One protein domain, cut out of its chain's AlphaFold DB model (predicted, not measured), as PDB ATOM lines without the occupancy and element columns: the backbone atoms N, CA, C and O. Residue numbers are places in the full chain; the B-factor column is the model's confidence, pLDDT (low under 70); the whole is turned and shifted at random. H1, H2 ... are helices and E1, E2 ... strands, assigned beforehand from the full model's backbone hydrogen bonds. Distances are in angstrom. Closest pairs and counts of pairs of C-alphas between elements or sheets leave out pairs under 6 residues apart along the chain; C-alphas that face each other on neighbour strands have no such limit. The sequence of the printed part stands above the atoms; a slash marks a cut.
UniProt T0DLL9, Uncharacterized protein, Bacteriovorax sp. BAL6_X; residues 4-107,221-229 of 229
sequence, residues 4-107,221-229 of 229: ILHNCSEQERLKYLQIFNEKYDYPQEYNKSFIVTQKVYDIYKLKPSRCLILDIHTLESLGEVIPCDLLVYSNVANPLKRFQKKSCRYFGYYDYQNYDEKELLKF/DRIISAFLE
ATOM      1  N   ILE A   4     -27.643 -12.897 -14.480       90.56
ATOM      2  CA  ILE A   4     -27.090 -14.231 -14.701       90.56
ATOM      3  C   ILE A   4     -26.876 -14.918 -13.355       90.56
ATOM      4  O   ILE A   4     -26.104 -14.443 -12.527       90.56
ATOM      5  N   LEU A   5     -27.555 -16.045 -13.158       90.12
ATOM      6  CA  LEU A   5     -27.417 -16.925 -12.003       90.12
ATOM      7  C   LEU A   5     -26.498 -18.085 -12.399       90.12
ATOM      8  O   LEU A   5     -26.930 -19.059 -13.024       90.12
ATOM      9  N   HIS A   6     -25.205 -17.932 -12.120       89.06
ATOM     10  CA  HIS A   6     -24.205 -18.939 -12.458       89.06
ATOM     11  C   HIS A   6     -24.158 -20.057 -11.413       89.06
ATOM     12  O   HIS A   6     -24.182 -19.780 -10.219       89.06
ATOM     13  N   ASN A   7     -24.035 -21.306 -11.872       88.12
ATOM     14  CA  ASN A   7     -23.981 -22.499 -11.023       88.12
ATOM     15  C   ASN A   7     -25.238 -22.680 -10.145       88.12
ATOM     16  O   ASN A   7     -25.179 -23.253  -9.063       88.12
ATOM     17  N   CYS A   8     -26.390 -22.200 -10.623       89.81
ATOM     18  CA  CYS A   8     -27.696 -22.393  -9.989       89.81
ATOM     19  C   CYS A   8     -28.575 -23.318 -10.838       89.81
ATOM     20  O   CYS A   8     -28.472 -23.348 -12.059       89.81
ATOM     21  N   SER A   9     -29.458 -24.078 -10.216       92.88
ATOM     22  CA  SER A   9     -30.517 -24.839 -10.879       92.88
ATOM     23  C   SER A   9     -31.723 -23.950 -11.210       92.88
ATOM     24  O   SER A   9     -31.895 -22.859 -10.660       92.88
ATOM     25  N   GLU A  10     -32.619 -24.433 -12.076       93.81
ATOM     26  CA  GLU A  10     -33.904 -23.755 -12.310       93.81
ATOM     27  C   GLU A  10     -34.764 -23.685 -11.037       93.81
ATOM     28  O   GLU A  10     -35.450 -22.691 -10.812       93.81
ATOM     29  N   GLN A  11     -34.692 -24.694 -10.162       93.62
ATOM     30  CA  GLN A  11     -35.400 -24.668  -8.877       93.62
ATOM     31  C   GLN A  11     -34.868 -23.556  -7.961       93.62
ATOM     32  O   GLN A  11     -35.651 -22.827  -7.354       93.62
ATOM     33  N   GLU A  12     -33.548 -23.367  -7.903       92.56
ATOM     34  CA  GLU A  12     -32.942 -22.259  -7.155       92.56
ATOM     35  C   GLU A  12     -33.309 -20.902  -7.757       92.56
ATOM     36  O   GLU A  12     -33.638 -19.978  -7.015       92.56
ATOM     37  N   ARG A  13     -33.356 -20.785  -9.092       93.75
ATOM     38  CA  ARG A  13     -33.876 -19.579  -9.755       93.75
ATOM     39  C   ARG A  13     -35.306 -19.268  -9.334       93.75
ATOM     40  O   ARG A  13     -35.585 -18.116  -9.011       93.75
ATOM     41  N   LEU A  14     -36.200 -20.257  -9.313       93.81
ATOM     42  CA  LEU A  14     -37.580 -20.055  -8.858       93.81
ATOM     43  C   LEU A  14     -37.627 -19.582  -7.400       93.81
ATOM     44  O   LEU A  14     -38.370 -18.652  -7.092       93.81
ATOM     45  N   LYS A  15     -36.778 -20.141  -6.531       91.94
ATOM     46  CA  LYS A  15     -36.641 -19.688  -5.142       91.94
ATOM     47  C   LYS A  15     -36.148 -18.239  -5.055       91.94
ATOM     48  O   LYS A  15     -36.714 -17.453  -4.305       91.94
ATOM     49  N   TYR A  16     -35.135 -17.848  -5.829       90.44
ATOM     50  CA  TYR A  16     -34.664 -16.458  -5.847       90.44
ATOM     51  C   TYR A  16     -35.723 -15.488  -6.371       90.44
ATOM     52  O   TYR A  16     -35.887 -14.414  -5.798       90.44
ATOM     53  N   LEU A  17     -36.470 -15.874  -7.408       93.19
ATOM     54  CA  LEU A  17     -37.596 -15.086  -7.912       93.19
ATOM     55  C   LEU A  17     -38.696 -14.942  -6.860       93.19
ATOM     56  O   LEU A  17     -39.222 -13.848  -6.694       93.19
ATOM     57  N   GLN A  18     -39.010 -16.005  -6.114       91.75
ATOM     58  CA  GLN A  18     -39.943 -15.931  -4.990       91.75
ATOM     59  C   GLN A  18     -39.458 -14.918  -3.943       91.75
ATOM     60  O   GLN A  18     -40.197 -14.002  -3.604       91.75
ATOM     61  N   ILE A  19     -38.195 -15.008  -3.511       90.38
ATOM     62  CA  ILE A  19     -37.597 -14.067  -2.547       90.38
ATOM     63  C   ILE A  19     -37.655 -12.624  -3.066       90.38
ATOM     64  O   ILE A  19     -37.912 -11.693  -2.303       90.38
ATOM     65  N   PHE A  20     -37.393 -12.418  -4.357       90.88
ATOM     66  CA  PHE A  20     -37.434 -11.096  -4.974       90.88
ATOM     67  C   PHE A  20     -38.878 -10.565  -5.035       90.88
ATOM     68  O   PHE A  20     -39.128  -9.425  -4.661       90.88
ATOM     69  N   ASN A  21     -39.844 -11.418  -5.381       91.50
ATOM     70  CA  ASN A  21     -41.276 -11.103  -5.384       91.50
ATOM     71  C   ASN A  21     -41.862 -10.871  -3.988       91.50
ATOM     72  O   ASN A  21     -42.853 -10.161  -3.864       91.50
ATOM     73  N   GLU A  22     -41.298 -11.460  -2.938       90.00
ATOM     74  CA  GLU A  22     -41.696 -11.181  -1.551       90.00
ATOM     75  C   GLU A  22     -41.246  -9.793  -1.094       90.00
ATOM     76  O   GLU A  22     -41.863  -9.209  -0.210       90.00
ATOM     77  N   LYS A  23     -40.166  -9.268  -1.679       90.94
ATOM     78  CA  LYS A  23     -39.518  -8.036  -1.217       90.94
ATOM     79  C   LYS A  23     -39.840  -6.818  -2.058       90.94
ATOM     80  O   LYS A  23     -39.905  -5.726  -1.501       90.94
ATOM     81  N   TYR A  24     -39.988  -6.997  -3.367       93.50
ATOM     82  CA  TYR A  24     -40.036  -5.893  -4.310       93.50
ATOM     83  C   TYR A  24     -41.334  -5.868  -5.121       93.50
ATOM     84  O   TYR A  24     -41.827  -6.908  -5.562       93.50
ATOM     85  N   ASP A  25     -41.837  -4.662  -5.363       93.75
ATOM     86  CA  ASP A  25     -42.861  -4.339  -6.347       93.75
ATOM     87  C   ASP A  25     -42.182  -3.934  -7.659       93.75
ATOM     88  O   ASP A  25     -41.534  -2.893  -7.760       93.75
ATOM     89  N   TYR A  26     -42.298  -4.790  -8.674       91.62
ATOM     90  CA  TYR A  26     -41.720  -4.568  -9.999       91.62
ATOM     91  C   TYR A  26     -42.507  -5.323 -11.087       91.62
ATOM     92  O   TYR A  26     -43.216  -6.294 -10.782       91.62
ATOM     93  N   PRO A  27     -42.383  -4.922 -12.369       92.25
ATOM     94  CA  PRO A  27     -43.031  -5.611 -13.482       92.25
ATOM     95  C   PRO A  27     -42.602  -7.082 -13.592       92.25
ATOM     96  O   PRO A  27     -41.430  -7.396 -13.812       92.25
ATOM     97  N   GLN A  28     -43.566  -8.003 -13.492       90.12
ATOM     98  CA  GLN A  28     -43.310  -9.453 -13.487       90.12
ATOM     99  C   GLN A  28     -42.685  -9.973 -14.794       90.12
ATOM    100  O   GLN A  28     -42.056 -11.034 -14.810       90.12
ATOM    101  N   GLU A  29     -42.793  -9.230 -15.899       92.50
ATOM    102  CA  GLU A  29     -42.070  -9.533 -17.140       92.50
ATOM    103  C   GLU A  29     -40.545  -9.598 -16.961       92.50
ATOM    104  O   GLU A  29     -39.877 -10.356 -17.677       92.50
ATOM    105  N   TYR A  30     -39.987  -8.894 -15.968       91.88
ATOM    106  CA  TYR A  30     -38.558  -8.932 -15.660       91.88
ATOM    107  C   TYR A  30     -38.091 -10.273 -15.083       91.88
ATOM    108  O   TYR A  30     -36.896 -10.563 -15.146       91.88
ATOM    109  N   ASN A  31     -38.995 -11.168 -14.671       92.25
ATOM    110  CA  ASN A  31     -38.634 -12.538 -14.278       92.25
ATOM    111  C   ASN A  31     -37.963 -13.320 -15.424       92.25
ATOM    112  O   ASN A  31     -37.160 -14.228 -15.188       92.25
ATOM    113  N   LYS A  32     -38.252 -12.947 -16.681       91.75
ATOM    114  CA  LYS A  32     -37.611 -13.506 -17.889       91.75
ATOM    115  C   LYS A  32     -36.180 -12.990 -18.104       91.75
ATOM    116  O   LYS A  32     -35.463 -13.488 -18.974       91.75
ATOM    117  N   SER A  33     -35.762 -11.974 -17.352       92.12
ATOM    118  CA  SER A  33     -34.399 -11.434 -17.386       92.12
ATOM    119  C   SER A  33     -33.441 -12.198 -16.477       92.12
ATOM    120  O   SER A  33     -32.236 -12.085 -16.688       92.12
ATOM    121  N   PHE A  34     -33.948 -12.989 -15.526       92.75
ATOM    122  CA  PHE A  34     -33.153 -13.910 -14.712       92.75
ATOM    123  C   PHE A  34     -32.877 -15.185 -15.506       92.75
ATOM    124  O   PHE A  34     -33.799 -15.951 -15.790       92.75
ATOM    125  N   ILE A  35     -31.615 -15.394 -15.867       91.31
ATOM    126  CA  ILE A  35     -31.150 -16.513 -16.684       91.31
ATOM    127  C   ILE A  35     -30.207 -17.358 -15.841       91.31
ATOM    128  O   ILE A  35     -29.248 -16.845 -15.270       91.31
ATOM    129  N   VAL A  36     -30.460 -18.660 -15.799       92.75
ATOM    130  CA  VAL A  36     -29.561 -19.630 -15.183       92.75
ATOM    131  C   VAL A  36     -28.554 -20.135 -16.203       92.75
ATOM    132  O   VAL A  36     -28.895 -20.403 -17.354       92.75
ATOM    133  N   THR A  37     -27.311 -20.327 -15.765       89.25
ATOM    134  CA  THR A  37     -26.357 -21.141 -16.517       89.25
ATOM    135  C   THR A  37     -25.415 -21.915 -15.605       89.25
ATOM    136  O   THR A  37     -24.885 -21.403 -14.622       89.25
ATOM    137  N   GLN A  38     -25.156 -23.158 -15.992       87.19
ATOM    138  CA  GLN A  38     -24.153 -24.030 -15.382       87.19
ATOM    139  C   GLN A  38     -22.780 -23.899 -16.053       87.19
ATOM    140  O   GLN A  38     -21.775 -24.363 -15.526       87.19
ATOM    141  N   LYS A  39     -22.710 -23.276 -17.235       86.94
ATOM    142  CA  LYS A  39     -21.494 -23.229 -18.046       86.94
ATOM    143  C   LYS A  39     -20.995 -21.804 -18.140       86.94
ATOM    144  O   LYS A  39     -21.644 -20.933 -18.709       86.94
ATOM    145  N   VAL A  40     -19.765 -21.596 -17.690       84.25
ATOM    146  CA  VAL A  40     -19.084 -20.307 -17.831       84.25
ATOM    147  C   VAL A  40     -19.027 -19.862 -19.305       84.25
ATOM    148  O   VAL A  40     -19.161 -18.681 -19.615       84.25
ATOM    149  N   TYR A  41     -18.921 -20.811 -20.242       86.00
ATOM    150  CA  TYR A  41     -18.925 -20.514 -21.675       86.00
ATOM    151  C   TYR A  41     -20.240 -19.894 -22.182       86.00
ATOM    152  O   TYR A  41     -20.215 -19.127 -23.144       86.00
ATOM    153  N   ASP A  42     -21.381 -20.158 -21.539       87.56
ATOM    154  CA  ASP A  42     -22.641 -19.513 -21.924       87.56
ATOM    155  C   ASP A  42     -22.593 -18.012 -21.614       87.56
ATOM    156  O   ASP A  42     -23.039 -17.207 -22.427       87.56
ATOM    157  N   ILE A  43     -21.960 -17.625 -20.499       85.69
ATOM    158  CA  ILE A  43     -21.730 -16.219 -20.128       85.69
ATOM    159  C   ILE A  43     -20.874 -15.524 -21.190       85.69
ATOM    160  O   ILE A  43     -21.188 -14.415 -21.620       85.69
ATOM    161  N   TYR A  44     -19.831 -16.201 -21.672       85.88
ATOM    162  CA  TYR A  44     -18.996 -15.693 -22.760       85.88
ATOM    163  C   TYR A  44     -19.799 -15.484 -24.057       85.88
ATOM    164  O   TYR A  44     -19.664 -14.452 -24.716       85.88
ATOM    165  N   LYS A  45     -20.685 -16.428 -24.412       88.19
ATOM    166  CA  LYS A  45     -21.535 -16.330 -25.613       88.19
ATOM    167  C   LYS A  45     -22.560 -15.204 -25.562       88.19
ATOM    168  O   LYS A  45     -22.945 -14.726 -26.627       88.19
ATOM    169  N   LEU A  46     -22.987 -14.781 -24.368       86.50
ATOM    170  CA  LEU A  46     -23.884 -13.630 -24.224       86.50
ATOM    171  C   LEU A  46     -23.257 -12.339 -24.759       86.50
ATOM    172  O   LEU A  46     -24.004 -11.420 -25.082       86.50
ATOM    173  N   LYS A  47     -21.917 -12.278 -24.861       86.75
ATOM    174  CA  LYS A  47     -21.155 -11.104 -25.313       86.75
ATOM    175  C   LYS A  47     -21.672  -9.812 -24.658       86.75
ATOM    176  O   LYS A  47     -22.082  -8.895 -25.373       86.75
ATOM    177  N   PRO A  48     -21.722  -9.751 -23.311       89.44
ATOM    178  CA  PRO A  48     -22.165  -8.542 -22.631       89.44
ATOM    179  C   PRO A  48     -21.281  -7.365 -23.048       89.44
ATOM    180  O   PRO A  48     -20.077  -7.530 -23.210       89.44
ATOM    181  N   SER A  49     -21.863  -6.178 -23.214       89.50
ATOM    182  CA  SER A  49     -21.081  -4.948 -23.374       89.50
ATOM    183  C   SER A  49     -20.516  -4.464 -22.038       89.50
ATOM    184  O   SER A  49     -19.446  -3.865 -22.010       89.50
ATOM    185  N   ARG A  50     -21.222  -4.748 -20.931       90.12
ATOM    186  CA  ARG A  50     -20.849  -4.404 -19.551       90.12
ATOM    187  C   ARG A  50     -21.335  -5.449 -18.563       90.12
ATOM    188  O   ARG A  50     -22.358  -6.100 -18.787       90.12
ATOM    189  N   CYS A  51     -20.639  -5.551 -17.435       94.25
ATOM    190  CA  CYS A  51     -21.036  -6.403 -16.324       94.25
ATOM    191  C   CYS A  51     -20.860  -5.666 -14.995       94.25
ATOM    192  O   CYS A  51     -19.783  -5.148 -14.708       94.25
ATOM    193  N   LEU A  52     -21.925  -5.646 -14.193       94.94
ATOM    194  CA  LEU A  52     -21.902  -5.193 -12.809       94.94
ATOM    195  C   LEU A  52     -21.890  -6.413 -11.885       94.94
ATOM    196  O   LEU A  52     -22.765  -7.277 -11.977       94.94
ATOM    197  N   ILE A  53     -20.914  -6.460 -10.987       94.12
ATOM    198  CA  ILE A  53     -20.719  -7.519 -10.001       94.12
ATOM    199  C   ILE A  53     -20.830  -6.891  -8.610       94.12
ATOM    200  O   ILE A  53     -20.069  -5.994  -8.270       94.12
ATOM    201  N   LEU A  54     -21.776  -7.356  -7.793       91.06
ATOM    202  CA  LEU A  54     -22.026  -6.804  -6.451       91.06
ATOM    203  C   LEU A  54     -21.382  -7.618  -5.314       91.06
ATOM    204  O   LEU A  54     -21.583  -7.310  -4.141       91.06
ATOM    205  N   ASP A  55     -20.638  -8.669  -5.664       86.56
ATOM    206  CA  ASP A  55     -19.998  -9.592  -4.733       86.56
ATOM    207  C   ASP A  55     -18.620 -10.030  -5.245       86.56
ATOM    208  O   ASP A  55     -18.482 -10.493  -6.381       86.56
ATOM    209  N   ILE A  56     -17.593  -9.914  -4.401       89.50
ATOM    210  CA  ILE A  56     -16.219 -10.190  -4.812       89.50
ATOM    211  C   ILE A  56     -15.981 -11.662  -5.162       89.50
ATOM    212  O   ILE A  56     -15.218 -11.948  -6.083       89.50
ATOM    213  N   HIS A  57     -16.671 -12.601  -4.514       89.12
ATOM    214  CA  HIS A  57     -16.492 -14.028  -4.806       89.12
ATOM    215  C   HIS A  57     -16.969 -14.385  -6.219       89.12
ATOM    216  O   HIS A  57     -16.398 -15.246  -6.898       89.12
ATOM    217  N   THR A  58     -17.972 -13.654  -6.711       90.25
ATOM    218  CA  THR A  58     -18.398 -13.732  -8.111       90.25
ATOM    219  C   THR A  58     -17.290 -13.256  -9.056       90.25
ATOM    220  O   THR A  58     -17.040 -13.900 -10.078       90.25
ATOM    221  N   LEU A  59     -16.571 -12.178  -8.715       92.94
ATOM    222  CA  LEU A  59     -15.421 -11.714  -9.498       92.94
ATOM    223  C   LEU A  59     -14.282 -12.744  -9.505       92.94
ATOM    224  O   LEU A  59     -13.697 -12.993 -10.559       92.94
ATOM    225  N   GLU A  60     -13.959 -13.338  -8.357       90.06
ATOM    226  CA  GLU A  60     -12.904 -14.356  -8.247       90.06
ATOM    227  C   GLU A  60     -13.191 -15.554  -9.161       90.06
ATOM    228  O   GLU A  60     -12.295 -16.035  -9.855       90.06
ATOM    229  N   SER A  61     -14.459 -15.967  -9.219       88.25
ATOM    230  CA  SER A  61     -14.904 -17.138  -9.979       88.25
ATOM    231  C   SER A  61     -15.056 -16.871 -11.481       88.25
ATOM    232  O   SER A  61     -14.698 -17.715 -12.302       88.25
ATOM    233  N   LEU A  62     -15.601 -15.710 -11.862       89.62
ATOM    234  CA  LEU A  62     -16.044 -15.439 -13.240       89.62
ATOM    235  C   LEU A  62     -15.295 -14.302 -13.931       89.62
ATOM    236  O   LEU A  62     -15.376 -14.169 -15.155       89.62
ATOM    237  N   GLY A  63     -14.550 -13.497 -13.173       91.06
ATOM    238  CA  GLY A  63     -13.944 -12.257 -13.643       91.06
ATOM    239  C   GLY A  63     -13.059 -12.447 -14.866       91.06
ATOM    240  O   GLY A  63     -13.134 -11.635 -15.775       91.06
ATOM    241  N   GLU A  64     -12.292 -13.540 -14.960       90.25
ATOM    242  CA  GLU A  64     -11.447 -13.828 -16.134       90.25
ATOM    243  C   GLU A  64     -12.253 -14.116 -17.403       90.25
ATOM    244  O   GLU A  64     -11.833 -13.735 -18.497       90.25
ATOM    245  N   VAL A  65     -13.430 -14.732 -17.282       89.44
ATOM    246  CA  VAL A  65     -14.150 -15.279 -18.441       89.44
ATOM    247  C   VAL A  65     -15.191 -14.320 -19.011       89.44
ATOM    248  O   VAL A  65     -15.504 -14.397 -20.197       89.44
ATOM    249  N   ILE A  66     -15.689 -13.374 -18.214       91.44
ATOM    250  CA  ILE A  66     -16.624 -12.348 -18.691       91.44
ATOM    251  C   ILE A  66     -15.913 -11.458 -19.734       91.44
ATOM    252  O   ILE A  66     -14.934 -10.797 -19.389       91.44
ATOM    253  N   PRO A  67     -16.338 -11.422 -21.008       90.44
ATOM    254  CA  PRO A  67     -15.549 -10.829 -22.091       90.44
ATOM    255  C   PRO A  67     -15.765  -9.315 -22.252       90.44
ATOM    256  O   PRO A  67     -15.770  -8.813 -23.372       90.44
ATOM    257  N   CYS A  68     -15.971  -8.593 -21.153       92.81
ATOM    258  CA  CYS A  68     -16.204  -7.153 -21.159       92.81
ATOM    259  C   CYS A  68     -15.580  -6.481 -19.941       92.81
ATOM    260  O   CYS A  68     -15.084  -7.150 -19.030       92.81
ATOM    261  N   ASP A  69     -15.652  -5.157 -19.928       94.31
ATOM    262  CA  ASP A  69     -15.265  -4.352 -18.783       94.31
ATOM    263  C   ASP A  69     -16.188  -4.615 -17.588       94.31
ATOM    264  O   ASP A  69     -17.389  -4.888 -17.738       94.31
ATOM    265  N   LEU A  70     -15.589  -4.584 -16.398       95.81
ATOM    266  CA  LEU A  70     -16.225  -4.976 -15.147       95.81
ATOM    267  C   LEU A  70     -16.370  -3.774 -14.218       95.81
ATOM    268  O   LEU A  70     -15.403  -3.063 -13.939       95.81
ATOM    269  N   LEU A  71     -17.571  -3.604 -13.682       96.44
ATOM    270  CA  LEU A  71     -17.844  -2.751 -12.533       96.44
ATOM    271  C   LEU A  71     -18.063  -3.667 -11.334       96.44
ATOM    272  O   LEU A  71     -18.863  -4.599 -11.407       96.44
ATOM    273  N   VAL A  72     -17.341  -3.434 -10.244       95.94
ATOM    274  CA  VAL A  72     -17.355  -4.322  -9.079       95.94
ATOM    275  C   VAL A  72     -17.635  -3.511  -7.828       95.94
ATOM    276  O   VAL A  72     -16.941  -2.537  -7.574       95.94
ATOM    277  N   TYR A  73     -18.608  -3.919  -7.019       95.12
ATOM    278  CA  TYR A  73     -18.748  -3.404  -5.661       95.12
ATOM    279  C   TYR A  73     -17.964  -4.295  -4.689       95.12
ATOM    280  O   TYR A  73     -18.255  -5.484  -4.552       95.12
ATOM    281  N   SER A  74     -16.976  -3.727  -4.004       93.94
ATOM    282  CA  SER A  74     -16.135  -4.419  -3.023       93.94
ATOM    283  C   SER A  74     -16.914  -4.652  -1.733       93.94
ATOM    284  O   SER A  74     -16.817  -3.876  -0.790       93.94
ATOM    285  N   ASN A  75     -17.729  -5.703  -1.656       89.00
ATOM    286  CA  ASN A  75     -18.559  -6.004  -0.482       89.00
ATOM    287  C   ASN A  75     -17.765  -6.457   0.765       89.00
ATOM    288  O   ASN A  75     -18.314  -6.471   1.868       89.00
ATOM    289  N   VAL A  76     -16.480  -6.768   0.628       89.56
ATOM    290  CA  VAL A  76     -15.562  -7.119   1.724       89.56
ATOM    291  C   VAL A  76     -14.163  -6.568   1.424       89.56
ATOM    292  O   VAL A  76     -13.952  -5.919   0.403       89.56
ATOM    293  N   ALA A  77     -13.201  -6.804   2.316       89.25
ATOM    294  CA  ALA A  77     -11.797  -6.531   2.033       89.25
ATOM    295  C   ALA A  77     -11.270  -7.511   0.972       89.25
ATOM    296  O   ALA A  77     -11.352  -8.725   1.157       89.25
ATOM    297  N   ASN A  78     -10.700  -6.997  -0.120       88.94
ATOM    298  CA  ASN A  78     -10.131  -7.811  -1.195       88.94
ATOM    299  C   ASN A  78      -9.005  -7.076  -1.933       88.94
ATOM    300  O   ASN A  78      -9.067  -5.855  -2.061       88.94
ATOM    301  N   PRO A  79      -7.993  -7.769  -2.476       91.00
ATOM    302  CA  PRO A  79      -7.058  -7.135  -3.398       91.00
ATOM    303  C   PRO A  79      -7.781  -6.679  -4.677       91.00
ATOM    304  O   PRO A  79      -8.714  -7.334  -5.152       91.00
ATOM    305  N   LEU A  80      -7.338  -5.558  -5.251       93.19
ATOM    306  CA  LEU A  80      -7.856  -5.063  -6.528       93.19
ATOM    307  C   LEU A  80      -7.241  -5.870  -7.673       93.19
ATOM    308  O   LEU A  80      -6.096  -5.650  -8.071       93.19
ATOM    309  N   LYS A  81      -8.002  -6.824  -8.204       94.06
ATOM    310  CA  LYS A  81      -7.593  -7.638  -9.345       94.06
ATOM    311  C   LYS A  81      -7.664  -6.808 -10.628       94.06
ATOM    312  O   LYS A  81      -8.683  -6.198 -10.946       94.06
ATOM    313  N   ARG A  82      -6.578  -6.810 -11.398       94.06
ATOM    314  CA  ARG A  82      -6.509  -6.175 -12.721       94.06
ATOM    315  C   ARG A  82      -6.357  -7.242 -13.795       94.06
ATOM    316  O   ARG A  82      -5.726  -8.269 -13.565       94.06
ATOM    317  N   PHE A  83      -6.937  -6.989 -14.961       93.12
ATOM    318  CA  PHE A  83      -6.960  -7.924 -16.081       93.12
ATOM    319  C   PHE A  83      -6.193  -7.332 -17.264       93.12
ATOM    320  O   PHE A  83      -6.189  -6.123 -17.466       93.12
ATOM    321  N   GLN A  84      -5.563  -8.183 -18.075       89.75
ATOM    322  CA  GLN A  84      -4.775  -7.718 -19.225       89.75
ATOM    323  C   GLN A  84      -5.639  -7.228 -20.399       89.75
ATOM    324  O   GLN A  84      -5.194  -6.394 -21.176       89.75
ATOM    325  N   LYS A  85      -6.850  -7.781 -20.564       89.50
ATOM    326  CA  LYS A  85      -7.689  -7.599 -21.769       89.50
ATOM    327  C   LYS A  85      -8.993  -6.827 -21.533       89.50
ATOM    328  O   LYS A  85      -9.815  -6.764 -22.439       89.50
ATOM    329  N   LYS A  86      -9.213  -6.314 -20.323       92.38
ATOM    330  CA  LYS A  86     -10.430  -5.590 -19.928       92.38
ATOM    331  C   LYS A  86     -10.149  -4.694 -18.735       92.38
ATOM    332  O   LYS A  86      -9.254  -4.995 -17.940       92.38
ATOM    333  N   SER A  87     -10.930  -3.634 -18.598       93.50
ATOM    334  CA  SER A  87     -10.890  -2.798 -17.406       93.50
ATOM    335  C   SER A  87     -11.725  -3.421 -16.280       93.50
ATOM    336  O   SER A  87     -12.675  -4.176 -16.502       93.50
ATOM    337  N   CYS A  88     -11.327  -3.144 -15.042       95.69
ATOM    338  CA  CYS A  88     -12.085  -3.514 -13.854       95.69
ATOM    339  C   CYS A  88     -12.043  -2.328 -12.905       95.69
ATOM    340  O   CYS A  88     -10.952  -1.956 -12.465       95.69
ATOM    341  N   ARG A  89     -13.204  -1.735 -12.633       96.12
ATOM    342  CA  ARG A  89     -13.368  -0.570 -11.763       96.12
ATOM    343  C   ARG A  89     -14.088  -0.984 -10.489       96.12
ATOM    344  O   ARG A  89     -15.154  -1.597 -10.555       96.12
ATOM    345  N   TYR A  90     -13.506  -0.637  -9.350       96.88
ATOM    346  CA  TYR A  90     -14.027  -1.010  -8.041       96.88
ATOM    347  C   TYR A  90     -14.715   0.160  -7.345       96.88
ATOM    348  O   TYR A  90     -14.154   1.247  -7.242       96.88
ATOM    349  N   PHE A  91     -15.895  -0.107  -6.801       96.31
ATOM    350  CA  PHE A  91     -16.679   0.790  -5.966       96.31
ATOM    351  C   PHE A  91     -16.715   0.268  -4.531       96.31
ATOM    352  O   PHE A  91     -16.820  -0.936  -4.298       96.31
ATOM    353  N   GLY A  92     -16.659   1.165  -3.558       94.94
ATOM    354  CA  GLY A  92     -16.778   0.830  -2.142       94.94
ATOM    355  C   GLY A  92     -16.942   2.088  -1.302       94.94
ATOM    356  O   GLY A  92     -16.855   3.197  -1.810       94.94
ATOM    357  N   TYR A  93     -17.207   1.944  -0.012       93.62
ATOM    358  CA  TYR A  93     -17.566   3.069   0.849       93.62
ATOM    359  C   TYR A  93     -16.813   3.098   2.177       93.62
ATOM    360  O   TYR A  93     -16.421   4.169   2.640       93.62
ATOM    361  N   TYR A  94     -16.645   1.934   2.795       91.19
ATOM    362  CA  TYR A  94     -16.043   1.753   4.108       91.19
ATOM    363  C   TYR A  94     -14.540   1.517   4.005       91.19
ATOM    364  O   TYR A  94     -14.070   0.932   3.037       91.19
ATOM    365  N   ASP A  95     -13.803   1.896   5.046       89.12
ATOM    366  CA  ASP A  95     -12.334   1.859   5.060       89.12
ATOM    367  C   ASP A  95     -11.750   0.444   4.941       89.12
ATOM    368  O   ASP A  95     -10.620   0.267   4.500       89.12
ATOM    369  N   TYR A  96     -12.524  -0.585   5.294       88.25
ATOM    370  CA  TYR A  96     -12.116  -1.979   5.111       88.25
ATOM    371  C   TYR A  96     -12.229  -2.460   3.653       88.25
ATOM    372  O   TYR A  96     -11.801  -3.569   3.343       88.25
ATOM    373  N   GLN A  97     -12.854  -1.683   2.766       92.06
ATOM    374  CA  GLN A  97     -13.047  -2.034   1.361       92.06
ATOM    375  C   GLN A  97     -11.944  -1.382   0.532       92.06
ATOM    376  O   GLN A  97     -11.722  -0.180   0.626       92.06
ATOM    377  N   ASN A  98     -11.301  -2.154  -0.341       93.88
ATOM    378  CA  ASN A  98     -10.415  -1.577  -1.347       93.88
ATOM    379  C   ASN A  98     -11.255  -1.194  -2.569       93.88
ATOM    380  O   ASN A  98     -11.999  -2.032  -3.087       93.88
ATOM    381  N   TYR A  99     -11.149   0.049  -3.037       95.62
ATOM    382  CA  TYR A  99     -11.914   0.551  -4.179       95.62
ATOM    383  C   TYR A  99     -11.168   1.648  -4.944       95.62
ATOM    384  O   TYR A  99     -10.266   2.288  -4.408       95.62
ATOM    385  N   ASP A 100     -11.567   1.858  -6.199       96.56
ATOM    386  CA  ASP A 100     -11.110   2.970  -7.040       96.56
ATOM    387  C   ASP A 100     -11.976   4.214  -6.806       96.56
ATOM    388  O   ASP A 100     -11.477   5.336  -6.737       96.56
ATOM    389  N   GLU A 101     -13.286   4.008  -6.657       96.06
ATOM    390  CA  GLU A 101     -14.268   5.071  -6.479       96.06
ATOM    391  C   GLU A 101     -15.088   4.876  -5.205       96.06
ATOM    392  O   GLU A 101     -15.622   3.797  -4.936       96.06
ATOM    393  N   LYS A 102     -15.215   5.955  -4.426       95.62
ATOM    394  CA  LYS A 102     -16.053   5.954  -3.230       95.62
ATOM    395  C   LYS A 102     -17.529   6.044  -3.620       95.62
ATOM    396  O   LYS A 102     -17.954   7.075  -4.135       95.62
ATOM    397  N   GLU A 103     -18.302   5.003  -3.332       94.94
ATOM    398  CA  GLU A 103     -19.742   4.915  -3.576       94.94
ATOM    399  C   GLU A 103     -20.405   3.998  -2.543       94.94
ATOM    400  O   GLU A 103     -19.900   2.918  -2.236       94.94
ATOM    401  N   LEU A 104     -21.545   4.428  -1.998       92.69
ATOM    402  CA  LEU A 104     -22.298   3.651  -1.012       92.69
ATOM    403  C   LEU A 104     -23.166   2.615  -1.729       92.69
ATOM    404  O   LEU A 104     -23.843   2.945  -2.695       92.69
ATOM    405  N   LEU A 105     -23.240   1.377  -1.225       90.50
ATOM    406  CA  LEU A 105     -24.289   0.460  -1.679       90.50
ATOM    407  C   LEU A 105     -25.648   0.921  -1.150       90.50
ATOM    408  O   LEU A 105     -25.939   0.777   0.044       90.50
ATOM    409  N   LYS A 106     -26.449   1.471  -2.060       93.69
ATOM    410  CA  LYS A 106     -27.790   2.000  -1.814       93.69
ATOM    411  C   LYS A 106     -28.877   0.988  -2.178       93.69
ATOM    412  O   LYS A 106     -28.624  -0.032  -2.817       93.69
ATOM    413  N   PHE A 107     -30.095   1.286  -1.750       94.19
ATOM    414  CA  PHE A 107     -31.281   0.452  -1.876       94.19
ATOM    415  C   PHE A 107     -32.348   1.192  -2.662       94.19
ATOM    416  O   PHE A 107     -32.536   2.394  -2.503       94.19
ATOM    417  N   ASP A 221     -26.270   7.878  -9.200       93.75
ATOM    418  CA  ASP A 221     -25.273   7.137  -8.427       93.75
ATOM    419  C   ASP A 221     -24.162   6.638  -9.341       93.75
ATOM    420  O   ASP A 221     -24.436   6.026 -10.373       93.75
ATOM    421  N   ARG A 222     -22.897   6.830  -8.948       94.06
ATOM    422  CA  ARG A 222     -21.757   6.648  -9.863       94.06
ATOM    423  C   ARG A 222     -21.689   5.245 -10.443       94.06
ATOM    424  O   ARG A 222     -21.381   5.080 -11.617       94.06
ATOM    425  N   ILE A 223     -22.007   4.236  -9.632       93.50
ATOM    426  CA  ILE A 223     -22.037   2.836 -10.069       93.50
ATOM    427  C   ILE A 223     -23.156   2.561 -11.084       93.50
ATOM    428  O   ILE A 223     -22.981   1.733 -11.976       93.50
ATOM    429  N   ILE A 224     -24.288   3.263 -10.968       92.69
ATOM    430  CA  ILE A 224     -25.420   3.161 -11.892       92.69
ATOM    431  C   ILE A 224     -25.112   3.927 -13.172       92.69
ATOM    432  O   ILE A 224     -25.205   3.338 -14.247       92.69
ATOM    433  N   SER A 225     -24.668   5.181 -13.070       92.31
ATOM    434  CA  SER A 225     -24.275   5.983 -14.232       92.31
ATOM    435  C   SER A 225     -23.177   5.270 -15.031       92.31
ATOM    436  O   SER A 225     -23.359   5.035 -16.219       92.31
ATOM    437  N   ALA A 226     -22.126   4.759 -14.375       92.19
ATOM    438  CA  ALA A 226     -21.066   3.991 -15.037       92.19
ATOM    439  C   ALA A 226     -21.563   2.693 -15.699       92.19
ATOM    440  O   ALA A 226     -20.978   2.227 -16.678       92.19
ATOM    441  N   PHE A 227     -22.619   2.069 -15.169       91.94
ATOM    442  CA  PHE A 227     -23.205   0.878 -15.782       91.94
ATOM    443  C   PHE A 227     -24.062   1.227 -17.006       91.94
ATOM    444  O   PHE A 227     -24.066   0.478 -17.988       91.94
ATOM    445  N   LEU A 228     -24.773   2.355 -16.968       88.88
ATOM    446  CA  LEU A 228     -25.695   2.778 -18.022       88.88
ATOM    447  C   LEU A 228     -25.013   3.523 -19.185       88.88
ATOM    448  O   LEU A 228     -25.442   3.323 -20.319       88.88
ATOM    449  N   GLU A 229     -23.948   4.296 -18.935       82.94
ATOM    450  CA  GLU A 229     -23.198   5.121 -19.917       82.94
ATOM    451  C   GLU A 229     -22.357   4.336 -20.909       82.94
ATOM    452  O   GLU A 229     -22.848   4.049 -22.027       82.94
TER     453      GLU A 229
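AT A GLANCE: This is residues 4 to 107 and 221 to 229 of the 229 residues of an uncharacterized protein of Bacteriovorax sp. BAL6_X (UniProt T0DLL9). The model has two lobes joined through H3: the larger is a three-stranded parallel sheet, E3, E4 and E5, between H4 on one face and H5 on the other, and the smaller is a pair of short parallel strands, E1 and E2, with H1 and H2. H1 and H2 are apart from that larger sheet, and residues 22 to 27 stick out. The printed part has 113 residues, with five named helices and five named strands in the order E1 H1 H2 E2 H3 E3 H4 E4 E5 H5; the class is mixed, helices and strands. The whole is compact, with a radius of gyration of the C-alphas of 14.9 A and spans of 35 by 31 by 26 A.

IN THESE COORDINATES: The larger sheet has E3, residues 50 to 53, E4, residues 69 to 73 and 13.6 A long, and E5, residues 88 to 92 and 13.3 A long. H4 is residues 56 to 62, and H5 is residues 222 to 228, ending with C-alpha 228 at (-25.695, 2.778, -18.022). E1, residues 4 to 6, begins with C-alpha 4 at (-27.090, -14.231, -14.701). H1 is residues 10 to 23, 20.0 A; H2 is residues 28 to 33; E2 is residues 34 to 37; H3 is residues 40 to 45.

HOW THE PARTS SIT: E4 is the inner strand, with N 53 and O 71 2.8 A apart towards E3, and N 91 and O 72 2.8 A apart towards E5. H4 is on the sheet at a height of 9.8 A, along the strands at 18 degrees to E4 on the local plane. H5 is on the opposite face at 8.9 A, slantwise to E4 at 36 degrees on the local plane; its closest C-alphas to E3 are Phe 227 and Leu 52, 6.9 A. E3, H4, E4 and E1, H1 H2, E2 are strand-helix-strand units, parallel neighbour strands with helices between, each with a right-handed crossover. N 5 of E1 and O 35 of E2 are 2.8 A apart. H1 and H2 are close but not clearly touching, their closest C-alphas, Leu 17 and Asn 31, 6.9 A apart. H3 and H4 are likewise close, Val 40 to Leu 62 at 7.3 A. In H1, H3, H4 and H5 every O i to N i+4 pair is within hydrogen-bond range; in H2 0 of 2 are, against 3 of 3 for O i to N i+3.

THE WHOLE: The C-alphas of Glu 22 and Gln 84 are farthest apart, 41.1 A. Residues 108 to 220 are not printed, and C-alphas 107 and 221 are 11.1 A apart across the cut. The link from E4 to E5, 14 residues, is long. The mean pLDDT of the printed part is 91.6, and no printed residue is under 70.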